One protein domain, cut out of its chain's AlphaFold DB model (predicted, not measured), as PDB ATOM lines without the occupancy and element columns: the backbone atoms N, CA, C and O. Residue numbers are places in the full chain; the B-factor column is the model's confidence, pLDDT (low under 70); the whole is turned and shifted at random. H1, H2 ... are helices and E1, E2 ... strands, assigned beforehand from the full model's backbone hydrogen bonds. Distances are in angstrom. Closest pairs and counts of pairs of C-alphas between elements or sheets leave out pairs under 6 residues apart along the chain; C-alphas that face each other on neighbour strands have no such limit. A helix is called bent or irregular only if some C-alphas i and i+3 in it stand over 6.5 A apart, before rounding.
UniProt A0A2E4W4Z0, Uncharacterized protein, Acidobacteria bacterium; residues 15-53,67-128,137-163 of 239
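Overview. This is residues 15 to 53, 67 to 128 and 137 to 163 of the 239 residues of an uncharacterized protein of Acidobacteria bacterium (UniProt A0A2E4W4Z0). A small, strongly twisted sheet of four strands, E1, E4, E2 and E3, makes the main body, with short helices at its margins: H3 grazes it with its first residues, and H4 sits near E1. Two pieces reach away from this body: residues 34 to 48, most of them in the kinked helix H2, stick out, and the long two-stranded hairpin of E5 and E6 comes near the sheet at Ser 155 of E6. The printed part has 128 residues, with four named helices and six named strands in the order E1 H1 H2 E2 E3 H3 E4 H4 E5 E6. The four-stranded sheet is mixed, the hairpin antiparallel, and the class is mixed, helices and strands. The whole is compact, with a radius of gyration of the C-alphas of 15.5 A and spans of 42 by 38 by 28 A.

Along the chain. E1, residues 15 to 19, begins at C-alpha 15 at (155.656, 128.354, 161.887) and is 13.8 A long. H1 holds residues 22 to 25. H2, residues 36 to 53, is 19.2 A from first to last C-alpha; it has a kink of 87 degrees near residue 47 and is irregular, with C-alphas 48 and 51 standing 8.1 A apart. After a cut come E2, residues 70 to 75, 16.1 A long from C-alpha 70 at (144.119, 124.537, 159.239), and E3, residues 80 to 83, 10.7 A long. H3, residues 87 to 95, is 13.1 A long, and E4, residues 102 to 107, is 16.5 A long. H4 holds residues 113 to 116. After a second cut, E5, residues 138 to 144, and E6, residues 150 to 156, are each 19.4 A long; E6 ends at C-alpha 156 at (146.767, 133.574, 154.851).

Arrangement. The larger sheet runs E1 E4 E2 E3, with E1 and E3 as edge strands; from edge to edge its strands' lines turn by 75 degrees. E1 and E4 are antiparallel at 147 degrees, with N 18 and O 103 within hydrogen-bond range at 2.8 A. E4 and E2 are parallel at 29 degrees, with N 72 and O 104 at 2.9 A. E2 and E3 form an antiparallel hairpin at 160 degrees, with N 73 and O 82 at 2.8 A. Residues 16 to 17 of E1 also pair, antiparallel, with residues 124 to 125. H3 is on the sheet but only grazes it, with residues 87 to 90; the closest C-alphas of E2 and H3 are those of Leu 70 and Arg 89, 7.1 A apart. H4 is on the sheet and also only grazes it; the closest C-alphas of E1 and H4 are those of Phe 16 and His 113, 6.1 A apart. H1 is not on the sheet; it is close to H3 but not clearly touching, with C-alphas 25 and 94 at 7.2 A. H2 is not on the sheet, and is only just apart from H3, at 8.3 A. E5 and E6 form an antiparallel hairpin at 149 degrees, with N 141 and O 153 at 2.8 A. The closest C-alphas of E2 and E6 are those of Leu 71 and Ser 155, 7.9 A apart. Of the O i to N i+4 pairs, 10 of 14 in H2 and 4 of 5 in H3 are within hydrogen-bond range; H1 and H4 are too short for such a pair.

Size, cuts and confidence. The two C-alphas farthest apart, those of Glu 98 and Tyr 148, are 43.6 A apart. Residues 54 to 66 are not printed, and C-alphas 53 and 67 are 15.0 A apart across that cut; residues 129 to 136 are not printed either, with 14.3 A between C-alphas 128 and 137. Of the links that are printed whole, none is long. Residues 117 to 128 hold no named element. The mean pLDDT of the printed part is 83.3, and residues 28 to 35, 143 to 148 and 157 to 163 are under 70.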
ATOM      1  N   LEU A  15     156.668 128.873 162.798       92.19
ATOM      2  CA  LEU A  15     155.656 128.354 161.887       92.19
ATOM      3  C   LEU A  15     156.077 126.986 161.359       92.19
ATOM      4  O   LEU A  15     157.167 126.829 160.805       92.19
ATOM      5  N   PHE A  16     155.211 125.996 161.528       93.62
ATOM      6  CA  PHE A  16     155.490 124.621 161.129       93.62
ATOM      7  C   PHE A  16     154.208 123.863 160.788       93.62
ATOM      8  O   PHE A  16     153.103 124.313 161.088       93.62
ATOM      9  N   GLU A  17     154.361 122.715 160.138       94.38
ATOM     10  CA  GLU A  17     153.256 121.880 159.682       94.38
ATOM     11  C   GLU A  17     153.012 120.701 160.625       94.38
ATOM     12  O   GLU A  17     153.946 120.126 161.187       94.38
ATOM     13  N   ILE A  18     151.744 120.326 160.750       95.12
ATOM     14  CA  ILE A  18     151.269 119.107 161.398       95.12
ATOM     15  C   ILE A  18     150.256 118.399 160.491       95.12
ATOM     16  O   ILE A  18     149.670 119.006 159.587       95.12
ATOM     17  N   ASP A  19     150.014 117.125 160.764       94.88
ATOM     18  CA  ASP A  19     148.879 116.393 160.218       94.88
ATOM     19  C   ASP A  19     147.688 116.565 161.166       94.88
ATOM     20  O   ASP A  19     147.840 116.493 162.386       94.88
ATOM     21  N   ILE A  20     146.504 116.843 160.618       93.06
ATOM     22  CA  ILE A  20     145.272 116.864 161.407       93.06
ATOM     23  C   ILE A  20     144.746 115.436 161.448       93.06
ATOM     24  O   ILE A  20     144.008 115.004 160.570       93.06
ATOM     25  N   ASP A  21     145.193 114.682 162.442       89.12
ATOM     26  CA  ASP A  21     144.903 113.262 162.603       89.12
ATOM     27  C   ASP A  21     143.947 112.998 163.780       89.12
ATOM     28  O   ASP A  21     143.432 113.910 164.433       89.12
ATOM     29  N   GLU A  22     143.698 111.723 164.077       84.44
ATOM     30  CA  GLU A  22     142.851 111.330 165.204       84.44
ATOM     31  C   GLU A  22     143.396 111.838 166.553       84.44
ATOM     32  O   GLU A  22     142.616 112.137 167.461       84.44
ATOM     33  N   HIS A  23     144.720 111.974 166.692       83.56
ATOM     34  CA  HIS A  23     145.331 112.519 167.900       83.56
ATOM     35  C   HIS A  23     144.964 113.995 168.070       83.56
ATOM     36  O   HIS A  23     144.478 114.380 169.136       83.56
ATOM     37  N   PHE A  24     145.082 114.794 167.004       86.38
ATOM     38  CA  PHE A  24     144.634 116.186 166.991       86.38
ATOM     39  C   PHE A  24     143.149 116.304 167.357       86.38
ATOM     40  O   PHE A  24     142.768 117.123 168.194       86.38
ATOM     41  N   MET A  25     142.301 115.452 166.776       83.31
ATOM     42  CA  MET A  25     140.853 115.483 167.013       83.31
ATOM     43  C   MET A  25     140.456 115.126 168.455       83.31
ATOM     44  O   MET A  25     139.371 115.505 168.896       83.31
ATOM     45  N   LYS A  26     141.322 114.432 169.207       80.62
ATOM     46  CA  LYS A  26     141.110 114.078 170.623       80.62
ATOM     47  C   LYS A  26     141.529 115.176 171.604       80.62
ATOM     48  O   LYS A  26     141.225 115.058 172.796       80.62
ATOM     49  N   ILE A  27     142.204 116.234 171.149       76.62
ATOM     50  CA  ILE A  27     142.629 117.334 172.021       76.62
ATOM     51  C   ILE A  27     141.394 118.029 172.602       76.62
ATOM     52  O   ILE A  27     140.535 118.555 171.893       76.62
ATOM     53  N   LYS A  28     141.298 118.018 173.934       65.75
ATOM     54  CA  LYS A  28     140.196 118.643 174.671       65.75
ATOM     55  C   LYS A  28     140.308 120.170 174.592       65.75
ATOM     56  O   LYS A  28     141.404 120.716 174.621       65.75
ATOM     57  N   GLY A  29     139.166 120.859 174.560       62.53
ATOM     58  CA  GLY A  29     139.107 122.325 174.648       62.53
ATOM     59  C   GLY A  29     138.736 123.056 173.357       62.53
ATOM     60  O   GLY A  29     138.624 124.278 173.378       62.53
ATOM     61  N   PHE A  30     138.463 122.347 172.256       66.06
ATOM     62  CA  PHE A  30     137.921 122.968 171.044       66.06
ATOM     63  C   PHE A  30     136.408 123.228 171.168       66.06
ATOM     64  O   PHE A  30     135.566 122.493 170.647       66.06
ATOM     65  N   THR A  31     136.051 124.258 171.939       60.47
ATOM     66  CA  THR A  31     134.662 124.540 172.346       60.47
ATOM     67  C   THR A  31     133.731 124.915 171.194       60.47
ATOM     68  O   THR A  31     132.524 124.679 171.279       60.47
ATOM     69  N   GLU A  32     134.268 125.438 170.090       60.72
ATOM     70  CA  GLU A  32     133.519 125.755 168.872       60.72
ATOM     71  C   GLU A  32     132.870 124.509 168.247       60.72
ATOM     72  O   GLU A  32     131.880 124.621 167.530       60.72
ATOM     73  N   HIS A  33     133.369 123.310 168.564       58.41
ATOM     74  CA  HIS A  33     132.771 122.044 168.140       58.41
ATOM     75  C   HIS A  33     131.705 121.515 169.113       58.41
ATOM     76  O   HIS A  33     130.975 120.592 168.769       58.41
ATOM     77  N   THR A  34     131.588 122.053 170.329       62.47
ATOM     78  CA  THR A  34     130.721 121.482 171.380       62.47
ATOM     79  C   THR A  34     129.704 122.462 171.963       62.47
ATOM     80  O   THR A  34     128.836 122.044 172.726       62.47
ATOM     81  N   SER A  35     129.792 123.752 171.638       69.75
ATOM     82  CA  SER A  35     128.919 124.786 172.197       69.75
ATOM     83  C   SER A  35     127.599 124.924 171.432       69.75
ATOM     84  O   SER A  35     127.591 125.246 170.244       69.75
ATOM     85  N   LYS A  36     126.468 124.784 172.139       70.25
ATOM     86  CA  LYS A  36     125.122 125.049 171.591       70.25
ATOM     87  C   LYS A  36     124.949 126.503 171.130       70.25
ATOM     88  O   LYS A  36     124.308 126.754 170.116       70.25
ATOM     89  N   TYR A  37     125.572 127.456 171.826       77.94
ATOM     90  CA  TYR A  37     125.542 128.874 171.446       77.94
ATOM     91  C   TYR A  37     126.248 129.127 170.104       77.94
ATOM     92  O   TYR A  37     125.836 129.976 169.315       77.94
ATOM     93  N   TYR A  38     127.297 128.350 169.812       83.06
ATOM     94  CA  TYR A  38     127.998 128.452 168.537       83.06
ATOM     95  C   TYR A  38     127.109 128.031 167.362       83.06
ATOM     96  O   TYR A  38     127.123 128.710 166.339       83.06
ATOM     97  N   LEU A  39     126.314 126.965 167.510       87.75
ATOM     98  CA  LEU A  39     125.395 126.496 166.465       87.75
ATOM     99  C   LEU A  39     124.380 127.575 166.066       87.75
ATOM    100  O   LEU A  39     124.244 127.862 164.878       87.75
ATOM    101  N   GLU A  40     123.735 128.212 167.044       86.06
ATOM    102  CA  GLU A  40     122.720 129.246 166.790       86.06
ATOM    103  C   GLU A  40     123.326 130.429 166.026       86.06
ATOM    104  O   GLU A  40     122.838 130.850 164.973       86.06
ATOM    105  N   MET A  41     124.462 130.931 166.523       86.19
ATOM    106  CA  MET A  41     125.205 131.993 165.855       86.19
ATOM    107  C   MET A  41     125.656 131.593 164.450       86.19
ATOM    108  O   MET A  41     125.677 132.437 163.550       86.19
ATOM    109  N   TRP A  42     126.070 130.338 164.265       89.62
ATOM    110  CA  TRP A  42     126.530 129.827 162.983       89.62
ATOM    111  C   TRP A  42     125.380 129.794 161.977       89.62
ATOM    112  O   TRP A  42     125.519 130.408 160.919       89.62
ATOM    113  N   LEU A  43     124.240 129.189 162.330       89.38
ATOM    114  CA  LEU A  43     123.040 129.108 161.487       89.38
ATOM    115  C   LEU A  43     122.586 130.502 161.052       89.38
ATOM    116  O   LEU A  43     122.507 130.782 159.856       89.38
ATOM    117  N   LYS A  44     122.419 131.423 162.008       88.25
ATOM    118  CA  LYS A  44     122.008 132.805 161.723       88.25
ATOM    119  C   LYS A  44     122.968 133.524 160.770       88.25
ATOM    120  O   LYS A  44     122.543 134.242 159.870       88.25
ATOM    121  N   ARG A  45     124.282 133.361 160.960       86.88
ATOM    122  CA  ARG A  45     125.299 134.037 160.131       86.88
ATOM    123  C   ARG A  45     125.485 133.392 158.760       86.88
ATOM    124  O   ARG A  45     125.915 134.084 157.838       86.88
ATOM    125  N   GLN A  46     125.251 132.086 158.640       88.56
ATOM    126  CA  GLN A  46     125.475 131.351 157.397       88.56
ATOM    127  C   GLN A  46     124.217 131.199 156.544       88.56
ATOM    128  O   GLN A  46     124.378 130.868 155.377       88.56
ATOM    129  N   GLN A  47     123.014 131.497 157.048       90.06
ATOM    130  CA  GLN A  47     121.769 131.437 156.270       90.06
ATOM    131  C   GLN A  47     121.881 132.069 154.862       90.06
ATOM    132  O   GLN A  47     121.663 131.349 153.889       90.06
ATOM    133  N   PRO A  48     122.336 133.330 154.682       88.94
ATOM    134  CA  PRO A  48     122.460 133.926 153.343       88.94
ATOM    135  C   PRO A  48     123.635 133.375 152.515       88.94
ATOM    136  O   PRO A  48     123.853 133.789 151.383       88.94
ATOM    137  N   ARG A  49     124.458 132.493 153.090       88.31
ATOM    138  CA  ARG A  49     125.704 131.982 152.497       88.31
ATOM    139  C   ARG A  49     125.747 130.456 152.467       88.31
ATOM    140  O   ARG A  49     126.814 129.901 152.219       88.31
ATOM    141  N   ILE A  50     124.631 129.773 152.727       91.06
ATOM    142  CA  ILE A  50     124.625 128.328 152.977       91.06
ATOM    143  C   ILE A  50     125.103 127.528 151.759       91.06
ATOM    144  O   ILE A  50     125.905 126.606 151.902       91.06
ATOM    145  N   TYR A  51     124.729 127.972 150.556       92.56
ATOM    146  CA  TYR A  51     125.229 127.450 149.285       92.56
ATOM    147  C   TYR A  51     126.766 127.452 149.234       92.56
ATOM    148  O   TYR A  51     127.399 126.416 149.053       92.56
ATOM    149  N   ILE A  52     127.389 128.602 149.483       89.69
ATOM    150  CA  ILE A  52     128.848 128.748 149.438       89.69
ATOM    151  C   ILE A  52     129.512 127.968 150.591       89.69
ATOM    152  O   ILE A  52     130.527 127.294 150.415       89.69
ATOM    153  N   ARG A  53     128.938 128.051 151.797       87.44
ATOM    154  CA  ARG A  53     129.531 127.556 153.052       87.44
ATOM    155  C   ARG A  53     129.429 126.055 153.259       87.44
ATOM    156  O   ARG A  53     130.267 125.497 153.974       87.44
ATOM    157  N   LEU A  67     142.351 121.960 150.488       83.75
ATOM    158  CA  LEU A  67     143.390 122.734 149.801       83.75
ATOM    159  C   LEU A  67     144.215 123.601 150.760       83.75
ATOM    160  O   LEU A  67     145.435 123.669 150.634       83.75
ATOM    161  N   ASP A  68     143.551 124.247 151.722       83.88
ATOM    162  CA  ASP A  68     144.198 125.149 152.671       83.88
ATOM    163  C   ASP A  68     144.476 124.468 154.016       83.88
ATOM    164  O   ASP A  68     143.593 123.789 154.563       83.88
ATOM    165  N   PRO A  69     145.641 124.738 154.632       87.44
ATOM    166  CA  PRO A  69     146.004 124.189 155.929       87.44
ATOM    167  C   PRO A  69     145.181 124.823 157.051       87.44
ATOM    168  O   PRO A  69     144.933 126.033 157.053       87.44
ATOM    169  N   LEU A  70     144.776 124.029 158.039       89.81
ATOM    170  CA  LEU A  70     144.119 124.537 159.239       89.81
ATOM    171  C   LEU A  70     145.081 125.447 160.021       89.81
ATOM    172  O   LEU A  70     146.132 124.983 160.456       89.81
ATOM    173  N   LEU A  71     144.737 126.721 160.222       89.69
ATOM    174  CA  LEU A  71     145.591 127.643 160.974       89.69
ATOM    175  C   LEU A  71     145.359 127.503 162.478       89.69
ATOM    176  O   LEU A  71     144.243 127.687 162.968       89.69
ATOM    177  N   ILE A  72     146.430 127.196 163.207       91.19
ATOM    178  CA  ILE A  72     146.426 126.938 164.645       91.19
ATOM    179  C   ILE A  72     147.358 127.943 165.320       91.19
ATOM    180  O   ILE A  72     148.574 127.876 165.185       91.19
ATOM    181  N   TRP A  73     146.795 128.866 166.086       91.00
ATOM    182  CA  TRP A  73     147.542 129.806 166.914       91.00
ATOM    183  C   TRP A  73     147.879 129.148 168.243       91.00
ATOM    184  O   TRP A  73     147.003 128.979 169.093       91.00
ATOM    185  N   GLY A  74     149.134 128.745 168.397       91.56
ATOM    186  CA  GLY A  74     149.662 128.113 169.596       91.56
ATOM    187  C   GLY A  74     150.265 129.116 170.577       91.56
ATOM    188  O   GLY A  74     150.655 130.229 170.225       91.56
ATOM    189  N   ASN A  75     150.341 128.699 171.835       92.19
ATOM    190  CA  ASN A  75     151.189 129.296 172.852       92.19
ATOM    191  C   ASN A  75     151.730 128.169 173.733       92.19
ATOM    192  O   ASN A  75     151.091 127.776 174.713       92.19
ATOM    193  N   ILE A  76     152.904 127.655 173.371       91.31
ATOM    194  CA  ILE A  76     153.524 126.497 174.016       91.31
ATOM    195  C   ILE A  76     153.803 126.758 175.496       91.31
ATOM    196  O   ILE A  76     153.558 125.893 176.330       91.31
ATOM    197  N   LYS A  77     154.198 127.989 175.848       90.75
ATOM    198  CA  LYS A  77     154.469 128.398 177.236       90.75
ATOM    199  C   LYS A  77     153.222 128.375 178.118       90.75
ATOM    200  O   LYS A  77     153.335 128.146 179.316       90.75
ATOM    201  N   LYS A  78     152.046 128.637 177.542       91.06
ATOM    202  CA  LYS A  78     150.759 128.596 178.255       91.06
ATOM    203  C   LYS A  78     150.001 127.281 178.056       91.06
ATOM    204  O   LYS A  78     148.976 127.093 178.699       91.06
ATOM    205  N   GLY A  79     150.462 126.402 177.165       88.06
ATOM    206  CA  GLY A  79     149.764 125.162 176.817       88.06
ATOM    207  C   GLY A  79     148.398 125.391 176.161       88.06
ATOM    208  O   GLY A  79     147.500 124.567 176.311       88.06
ATOM    209  N   THR A  80     148.209 126.515 175.463       88.75
ATOM    210  CA  THR A  80     146.923 126.875 174.841       88.75
ATOM    211  C   THR A  80     147.036 126.932 173.329       88.75
ATOM    212  O   THR A  80     148.073 127.329 172.801       88.75
ATOM    213  N   MET A  81     145.945 126.633 172.628       88.88
ATOM    214  CA  MET A  81     145.862 126.785 171.179       88.88
ATOM    215  C   MET A  81     144.484 127.274 170.742       88.88
ATOM    216  O   MET A  81     143.495 127.090 171.452       88.88
ATOM    217  N   ARG A  82     144.414 127.873 169.554       86.50
ATOM    218  CA  ARG A  82     143.161 128.287 168.925       86.50
ATOM    219  C   ARG A  82     143.211 128.076 167.420       86.50
ATOM    220  O   ARG A  82     144.145 128.524 166.771       86.50
ATOM    221  N   VAL A  83     142.169 127.480 166.851       86.00
ATOM    222  CA  VAL A  83     142.017 127.428 165.390       86.00
ATOM    223  C   VAL A  83     141.405 128.731 164.911       86.00
ATOM    224  O   VAL A  83     140.269 129.057 165.263       86.00
ATOM    225  N   HIS A  84     142.145 129.475 164.098       79.50
ATOM    226  CA  HIS A  84     141.620 130.655 163.430       79.50
ATOM    227  C   HIS A  84     142.520 131.090 162.265       79.50
ATOM    228  O   HIS A  84     143.708 131.303 162.483       79.50
ATOM    229  N   PRO A  85     141.962 131.352 161.072       78.19
ATOM    230  CA  PRO A  85     140.683 130.857 160.553       78.19
ATOM    231  C   PRO A  85     140.667 129.325 160.367       78.19
ATOM    232  O   PRO A  85     141.679 128.649 160.515       78.19
ATOM    233  N   GLY A  86     139.495 128.772 160.027       82.94
ATOM    234  CA  GLY A  86     139.378 127.374 159.582       82.94
ATOM    235  C   GLY A  86     138.431 126.477 160.382       82.94
ATOM    236  O   GLY A  86     138.399 125.275 160.146       82.94
ATOM    237  N   THR A  87     137.602 127.026 161.274       85.00
ATOM    238  CA  THR A  87     136.655 126.232 162.080       85.00
ATOM    239  C   THR A  87     135.748 125.327 161.234       85.00
ATOM    240  O   THR A  87     135.569 124.165 161.572       85.00
ATOM    241  N   ASN A  88     135.240 125.800 160.091       87.00
ATOM    242  CA  ASN A  88     134.431 124.972 159.184       87.00
ATOM    243  C   ASN A  88     135.224 123.807 158.565       87.00
ATOM    244  O   ASN A  88     134.671 122.727 158.384       87.00
ATOM    245  N   ARG A  89     136.516 124.008 158.261       89.38
ATOM    246  CA  ARG A  89     137.403 122.946 157.756       89.38
ATOM    247  C   ARG A  89     137.618 121.878 158.816       89.38
ATOM    248  O   ARG A  89     137.431 120.702 158.532       89.38
ATOM    249  N   TYR A  90     137.888 122.307 160.046       90.25
ATOM    250  CA  TYR A  90     137.956 121.411 161.194       90.25
ATOM    251  C   TYR A  90     136.660 120.607 161.388       90.25
ATOM    252  O   TYR A  90     136.715 119.389 161.534       90.25
ATOM    253  N   ILE A  91     135.495 121.265 161.349       90.56
ATOM    254  CA  ILE A  91     134.196 120.597 161.527       90.56
ATOM    255  C   ILE A  91     133.928 119.590 160.400       90.56
ATOM    256  O   ILE A  91     133.487 118.483 160.677       90.56
ATOM    257  N   LEU A  92     134.195 119.937 159.138       93.25
ATOM    258  CA  LEU A  92     133.995 118.993 158.035       93.25
ATOM    259  C   LEU A  92     134.976 117.814 158.120       93.25
ATOM    260  O   LEU A  92     134.578 116.673 157.907       93.25
ATOM    261  N   HIS A  93     136.237 118.066 158.478       93.62
ATOM    262  CA  HIS A  93     137.233 117.014 158.675       93.62
ATOM    263  C   HIS A  93     136.840 116.049 159.805       93.62
ATOM    264  O   HIS A  93     137.082 114.852 159.695       93.62
ATOM    265  N   SER A  94     136.173 116.529 160.864       91.19
ATOM    266  CA  SER A  94     135.733 115.666 161.972       91.19
ATOM    267  C   SER A  94     134.719 114.595 161.558       91.19
ATOM    268  O   SER A  94     134.602 113.575 162.236       91.19
ATOM    269  N   ILE A  95     134.020 114.800 160.436       93.50
ATOM    270  CA  ILE A  95     133.041 113.858 159.879       93.50
ATOM    271  C   ILE A  95     133.481 113.231 158.542       93.50
ATOM    272  O   ILE A  95     132.758 112.382 158.015       93.50
ATOM    273  N   LEU A  96     134.637 113.644 158.008       94.38
ATOM    274  CA  LEU A  96     135.317 113.100 156.823       94.38
ATOM    275  C   LEU A  96     136.819 112.864 157.106       94.38
ATOM    276  O   LEU A  96     137.663 113.404 156.384       94.38
ATOM    277  N   PRO A  97     137.187 112.099 158.153       92.31
ATOM    278  CA  PRO A  97     138.590 111.914 158.536       92.31
ATOM    279  C   PRO A  97     139.416 111.182 157.466       92.31
ATOM    280  O   PRO A  97     140.640 111.264 157.463       92.31
ATOM    281  N   GLU A  98     138.766 110.486 156.530       93.12
ATOM    282  CA  GLU A  98     139.421 109.853 155.385       93.12
ATOM    283  C   GLU A  98     139.967 110.855 154.356       93.12
ATOM    284  O   GLU A  98     140.694 110.459 153.447       93.12
ATOM    285  N   ARG A  99     139.607 112.144 154.457       93.31
ATOM    286  CA  ARG A  99     140.124 113.224 153.609       93.31
ATOM    287  C   ARG A  99     141.258 113.937 154.351       93.31
ATOM    288  O   ARG A  99     140.963 114.762 155.213       93.31
ATOM    289  N   PRO A 100     142.539 113.679 154.017       92.44
ATOM    290  CA  PRO A 100     143.658 114.216 154.782       92.44
ATOM    291  C   PRO A 100     143.653 115.745 154.812       92.44
ATOM    292  O   PRO A 100     143.444 116.397 153.786       92.44
ATOM    293  N   MET A 101     143.952 116.312 155.978       93.06
ATOM    294  CA  MET A 101     144.122 117.750 156.163       93.06
ATOM    295  C   MET A 101     145.454 118.039 156.852       93.06
ATOM    296  O   MET A 101     145.853 117.361 157.799       93.06
ATOM    297  N   LYS A 102     146.151 119.069 156.371       92.56
ATOM    298  CA  LYS A 102     147.336 119.614 157.040       92.56
ATOM    299  C   LYS A 102     146.935 120.775 157.940       92.56
ATOM    300  O   LYS A 102     145.970 121.482 157.655       92.56
ATOM    301  N   GLY A 103     147.679 120.980 159.015       92.50
ATOM    302  CA  GLY A 103     147.565 122.141 159.889       92.50
ATOM    303  C   GLY A 103     148.872 122.908 159.927       92.50
ATOM    304  O   GLY A 103     149.936 122.297 159.893       92.50
ATOM    305  N   TRP A 104     148.808 124.230 160.016       93.12
ATOM    306  CA  TRP A 104     149.974 125.066 160.280       93.12
ATOM    307  C   TRP A 104     149.847 125.692 161.658       93.12
ATOM    308  O   TRP A 104     148.868 126.381 161.951       93.12
ATOM    309  N   VAL A 105     150.847 125.445 162.497       93.31
ATOM    310  CA  VAL A 105     150.917 125.991 163.849       93.31
ATOM    311  C   VAL A 105     151.765 127.253 163.827       93.31
ATOM    312  O   VAL A 105     152.908 127.220 163.380       93.31
ATOM    313  N   VAL A 106     151.194 128.348 164.321       92.88
ATOM    314  CA  VAL A 106     151.814 129.667 164.452       92.88
ATOM    315  C   VAL A 106     151.977 129.973 165.939       92.88
ATOM    316  O   VAL A 106     150.980 130.023 166.661       92.88
ATOM    317  N   ASP A 107     153.199 130.203 166.418       93.25
ATOM    318  CA  ASP A 107     153.447 130.523 167.831       93.25
ATOM    319  C   ASP A 107     154.657 131.450 168.017       93.25
ATOM    320  O   ASP A 107     155.782 131.121 167.645       93.25
ATOM    321  N   ARG A 108     154.437 132.607 168.652       89.75
ATOM    322  CA  ARG A 108     155.486 133.599 168.973       89.75
ATOM    323  C   ARG A 108     156.464 133.140 170.056       89.75
ATOM    324  O   ARG A 108     157.530 133.722 170.201       89.75
ATOM    325  N   ASN A 109     156.090 132.143 170.850       89.81
ATOM    326  CA  ASN A 109     156.897 131.612 171.946       89.81
ATOM    327  C   ASN A 109     157.625 130.314 171.584       89.81
ATOM    328  O   ASN A 109     158.297 129.759 172.449       89.81
ATOM    329  N   CYS A 110     157.463 129.836 170.351       91.00
ATOM    330  CA  CYS A 110     158.064 128.610 169.850       91.00
ATOM    331  C   CYS A 110     159.321 128.939 169.043       91.00
ATOM    332  O   CYS A 110     159.253 129.694 168.074       91.00
ATOM    333  N   ASN A 111     160.442 128.311 169.393       88.50
ATOM    334  CA  ASN A 111     161.697 128.427 168.653       88.50
ATOM    335  C   ASN A 111     161.881 127.263 167.669       88.50
ATOM    336  O   ASN A 111     162.539 127.414 166.642       88.50
ATOM    337  N   SER A 112     161.294 126.097 167.962       92.12
ATOM    338  CA  SER A 112     161.391 124.906 167.116       92.12
ATOM    339  C   SER A 112     160.130 124.047 167.164       92.12
ATOM    340  O   SER A 112     159.583 123.780 168.229       92.12
ATOM    341  N   HIS A 113     159.727 123.498 166.014       92.75
ATOM    342  CA  HIS A 113     158.606 122.552 165.922       92.75
ATOM    343  C   HIS A 113     158.793 121.302 166.804       92.75
ATOM    344  O   HIS A 113     157.818 120.643 167.158       92.75
ATOM    345  N   GLN A 114     160.035 120.977 167.185       95.25
ATOM    346  CA  GLN A 114     160.337 119.873 168.100       95.25
ATOM    347  C   GLN A 114     159.693 120.071 169.482       95.25
ATOM    348  O   GLN A 114     159.315 119.087 170.114       95.25
ATOM    349  N   GLU A 115     159.497 121.319 169.924       94.75
ATOM    350  CA  GLU A 115     158.829 121.639 171.196       94.75
ATOM    351  C   GLU A 115     157.381 121.132 171.223       94.75
ATOM    352  O   GLU A 115     156.862 120.749 172.270       94.75
ATOM    353  N   TYR A 116     156.750 121.050 170.051       94.00
ATOM    354  CA  TYR A 116     155.387 120.566 169.894       94.00
ATOM    355  C   TYR A 116     155.284 119.061 169.661       94.00
ATOM    356  O   TYR A 116     154.170 118.551 169.693       94.00
ATOM    357  N   LYS A 117     156.379 118.306 169.481       92.31
ATOM    358  CA  LYS A 117     156.295 116.875 169.116       92.31
ATOM    359  C   LYS A 117     155.560 115.990 170.122       92.31
ATOM    360  O   LYS A 117     155.004 114.969 169.736       92.31
ATOM    361  N   LYS A 118     155.535 116.377 171.400       89.12
ATOM    362  CA  LYS A 118     154.756 115.666 172.429       89.12
ATOM    363  C   LYS A 118     153.243 115.862 172.273       89.12
ATOM    364  O   LYS A 118     152.483 115.042 172.767       89.12
ATOM    365  N   ILE A 119     152.831 116.951 171.625       88.94
ATOM    366  CA  ILE A 119     151.431 117.317 171.369       88.94
ATOM    367  C   ILE A 119     151.032 116.890 169.950       88.94
ATOM    368  O   ILE A 119     149.942 116.383 169.728       88.94
ATOM    369  N   PHE A 120     151.929 117.089 168.986       91.81
ATOM    370  CA  PHE A 120     151.750 116.776 167.575       91.81
ATOM    371  C   PHE A 120     152.950 115.957 167.092       91.81
ATOM    372  O   PHE A 120     153.938 116.533 166.630       91.81
ATOM    373  N   PRO A 121     152.899 114.617 167.175       92.06
ATOM    374  CA  PRO A 121     154.015 113.766 166.758       92.06
ATOM    375  C   PRO A 121     154.462 114.003 165.307       92.06
ATOM    376  O   PRO A 121     155.650 113.912 165.000       92.06
ATOM    377  N   SER A 122     153.527 114.384 164.430       95.00
ATOM    378  CA  SER A 122     153.770 114.718 163.020       95.00
ATOM    379  C   SER A 122     154.447 116.076 162.782       95.00
ATOM    380  O   SER A 122     154.645 116.445 161.622       95.00
ATOM    381  N   ALA A 123     154.714 116.867 163.831       95.75
ATOM    382  CA  ALA A 123     155.235 118.224 163.697       95.75
ATOM    383  C   ALA A 123     156.554 118.246 162.920       95.75
ATOM    384  O   ALA A 123     157.528 117.582 163.289       95.75
ATOM    385  N   ARG A 124     156.579 119.040 161.846       95.44
ATOM    386  CA  ARG A 124     157.703 119.142 160.913       95.44
ATOM    387  C   ARG A 124     157.838 120.549 160.353       95.44
ATOM    388  O   ARG A 124     156.859 121.280 160.220       95.44
ATOM    389  N   SER A 125     159.061 120.923 159.988       92.19
ATOM    390  CA  SER A 125     159.316 122.177 159.278       92.19
ATOM    391  C   SER A 125     158.487 122.269 157.998       92.19
ATOM    392  O   SER A 125     158.295 121.274 157.298       92.19
ATOM    393  N   LEU A 126     158.043 123.481 157.657       89.12
ATOM    394  CA  LEU A 126     157.466 123.733 156.343       89.12
ATOM    395  C   LEU A 126     158.495 123.443 155.248       89.12
ATOM    396  O   LEU A 126     159.657 123.840 155.353       89.12
ATOM    397  N   ILE A 127     158.037 122.804 154.172       84.19
ATOM    398  CA  ILE A 127     158.836 122.641 152.956       84.19
ATOM    399  C   ILE A 127     159.108 124.037 152.385       84.19
ATOM    400  O   ILE A 127     158.167 124.808 152.159       84.19
ATOM    401  N   ARG A 128     160.391 124.355 152.212       80.50
ATOM    402  CA  ARG A 128     160.895 125.582 151.584       80.50
ATOM    403  C   ARG A 128     160.955 125.397 150.068       80.50
ATOM    404  O   ARG A 128     161.018 124.271 149.577       80.50
ATOM    405  N   LEU A 137     152.067 134.925 151.586       79.75
ATOM    406  CA  LEU A 137     151.256 136.126 151.672       79.75
ATOM    407  C   LEU A 137     150.321 135.969 152.863       79.75
ATOM    408  O   LEU A 137     149.503 135.052 152.899       79.75
ATOM    409  N   TRP A 138     150.458 136.862 153.832       81.31
ATOM    410  CA  TRP A 138     149.517 137.025 154.932       81.31
ATOM    411  C   TRP A 138     148.641 138.237 154.651       81.31
ATOM    412  O   TRP A 138     149.081 139.207 154.037       81.31
ATOM    413  N   ARG A 139     147.398 138.183 155.113       82.50
ATOM    414  CA  ARG A 139     146.480 139.313 155.110       82.50
ATOM    415  C   ARG A 139     146.044 139.630 156.531       82.50
ATOM    416  O   ARG A 139     146.138 138.801 157.439       82.50
ATOM    417  N   VAL A 140     145.565 140.851 156.694       82.69
ATOM    418  CA  VAL A 140     145.135 141.406 157.967       82.69
ATOM    419  C   VAL A 140     143.627 141.633 157.874       82.69
ATOM    420  O   VAL A 140     143.166 142.528 157.174       82.69
ATOM    421  N   ASP A 141     142.853 140.784 158.542       76.75
ATOM    422  CA  ASP A 141     141.395 140.829 158.522       76.75
ATOM    423  C   ASP A 141     140.888 141.753 159.635       76.75
ATOM    424  O   ASP A 141     141.087 141.480 160.822       76.75
ATOM    425  N   HIS A 142     140.203 142.837 159.262       77.75
ATOM    426  CA  HIS A 142     139.570 143.743 160.222       77.75
ATOM    427  C   HIS A 142     138.438 143.052 160.993       77.75
ATOM    428  O   HIS A 142     137.636 142.277 160.456       77.75
ATOM    429  N   ARG A 143     138.387 143.343 162.291       67.81
ATOM    430  CA  ARG A 143     137.382 142.896 163.245       67.81
ATOM    431  C   ARG A 143     136.973 144.073 164.110       67.81
ATOM    432  O   ARG A 143     137.728 144.535 164.959       67.81
ATOM    433  N   THR A 144     135.717 144.474 164.001       57.31
ATOM    434  CA  THR A 144     135.115 145.333 165.017       57.31
ATOM    435  C   THR A 144     134.765 144.477 166.235       57.31
ATOM    436  O   THR A 144     133.966 143.540 166.140       57.31
ATOM    437  N   ARG A 145     135.361 144.768 167.396       58.56
ATOM    438  CA  ARG A 145     134.954 144.185 168.686       58.56
ATOM    439  C   ARG A 145     134.656 145.273 169.719       58.56
ATOM    440  O   ARG A 145     134.921 146.452 169.512       58.56
ATOM    441  N   LYS A 146     134.038 144.831 170.821       50.94
ATOM    442  CA  LYS A 146     133.607 145.613 171.993       50.94
ATOM    443  C   LYS A 146     134.647 146.684 172.366       50.94
ATOM    444  O   LYS A 146     135.788 146.333 172.647       50.94
ATOM    445  N   GLY A 147     134.228 147.950 172.402       62.09
ATOM    446  CA  GLY A 147     135.075 149.086 172.792       62.09
ATOM    447  C   GLY A 147     135.449 150.065 171.671       62.09
ATOM    448  O   GLY A 147     136.270 150.936 171.921       62.09
ATOM    449  N   TYR A 148     134.861 149.945 170.472       63.12
ATOM    450  CA  TYR A 148     135.034 150.884 169.341       63.12
ATOM    451  C   TYR A 148     136.461 150.996 168.774       63.12
ATOM    452  O   TYR A 148     136.750 151.925 168.029       63.12
ATOM    453  N   GLN A 149     137.348 150.053 169.098       71.62
ATOM    454  CA  GLN A 149     138.704 149.999 168.553       71.62
ATOM    455  C   GLN A 149     138.789 148.984 167.415       71.62
ATOM    456  O   GLN A 149     138.229 147.882 167.508       71.62
ATOM    457  N   ASP A 150     139.531 149.346 166.370       78.38
ATOM    458  CA  ASP A 150     139.832 148.454 165.260       78.38
ATOM    459  C   ASP A 150     140.769 147.345 165.734       78.38
ATOM    460  O   ASP A 150     141.889 147.581 166.187       78.38
ATOM    461  N   GLN A 151     140.288 146.107 165.656       78.38
ATOM    462  CA  GLN A 151     141.101 144.925 165.900       78.38
ATOM    463  C   GLN A 151     141.370 144.234 164.577       78.38
ATOM    464  O   GLN A 151     140.558 144.275 163.655       78.38
ATOM    465  N   TYR A 152     142.506 143.559 164.498       79.62
ATOM    466  CA  TYR A 152     142.917 142.868 163.293       79.62
ATOM    467  C   TYR A 152     143.377 141.452 163.625       79.62
ATOM    468  O   TYR A 152     144.031 141.217 164.642       79.62
ATOM    469  N   GLU A 153     143.028 140.504 162.763       78.50
ATOM    470  CA  GLU A 153     143.447 139.106 162.855       78.50
ATOM    471  C   GLU A 153     144.302 138.756 161.628       78.50
ATOM    472  O   GLU A 153     143.991 139.158 160.509       78.50
ATOM    473  N   LEU A 154     145.398 138.021 161.829       80.75
ATOM    474  CA  LEU A 154     146.236 137.539 160.730       80.75
ATOM    475  C   LEU A 154     145.652 136.251 160.143       80.75
ATOM    476  O   LEU A 154     145.283 135.328 160.872       80.75
ATOM    477  N   SER A 155     145.621 136.172 158.820       76.25
ATOM    478  CA  SER A 155     145.237 134.977 158.066       76.25
ATOM    479  C   SER A 155     146.079 134.861 156.795       76.25
ATOM    480  O   SER A 155     146.791 135.797 156.426       76.25
ATOM    481  N   LEU A 156     146.056 133.709 156.123       75.31
ATOM    482  CA  LEU A 156     146.767 133.574 154.851       75.31
ATOM    483  C   LEU A 156     146.026 134.362 153.764       75.31
ATOM    484  O   LEU A 156     144.814 134.247 153.599       75.31
ATOM    485  N   GLY A 157     146.765 135.158 152.996       65.75
ATOM    486  CA  GLY A 157     146.250 135.904 151.848       65.75
ATOM    487  C   GLY A 157     145.755 134.982 150.735       65.75
ATOM    488  O   GLY A 157     144.799 135.316 150.043       65.75
ATOM    489  N   THR A 158     146.360 133.799 150.621       59.69
ATOM    490  CA  THR A 158     145.947 132.735 149.702       59.69
ATOM    491  C   THR A 158     144.955 131.759 150.321       59.69
ATOM    492  O   THR A 158     144.699 130.749 149.681       59.69
ATOM    493  N   ASP A 159     144.448 131.992 151.544       55.66
ATOM    494  CA  ASP A 159     143.403 131.141 152.130       55.66
ATOM    495  C   ASP A 159     142.204 131.200 151.180       55.66
ATOM    496  O   ASP A 159     141.477 132.205 151.141       55.66
ATOM    497  N   ARG A 160     142.039 130.144 150.375       55.12
ATOM    498  CA  ARG A 160     140.945 129.961 149.418       55.12
ATOM    499  C   ARG A 160     139.702 129.590 150.213       55.12
ATOM    500  O   ARG A 160     139.132 128.505 150.120       55.12
ATOM    501  N   LEU A 161     139.299 130.506 151.088       53.19
ATOM    502  CA  LEU A 161     138.224 130.291 152.032       53.19
ATOM    503  C   LEU A 161     136.951 129.913 151.283       53.19
ATOM    504  O   LEU A 161     136.479 130.680 150.454       53.19
ATOM    505  N   LEU A 162     136.362 128.785 151.693       54.69
ATOM    506  CA  LEU A 162     134.918 128.528 151.700       54.69
ATOM    507  C   LEU A 162     134.193 129.102 150.475       54.69
ATOM    508  O   LEU A 162     133.530 130.134 150.595       54.69
ATOM    509  N   GLY A 163     134.343 128.420 149.338       51.00
ATOM    510  CA  GLY A 163     133.769 128.832 148.060       51.00
ATOM    511  C   GLY A 163     134.374 130.135 147.556       51.00
ATOM    512  O   GLY A 163     133.668 131.124 147.372       51.00
TER     513      GLY A 163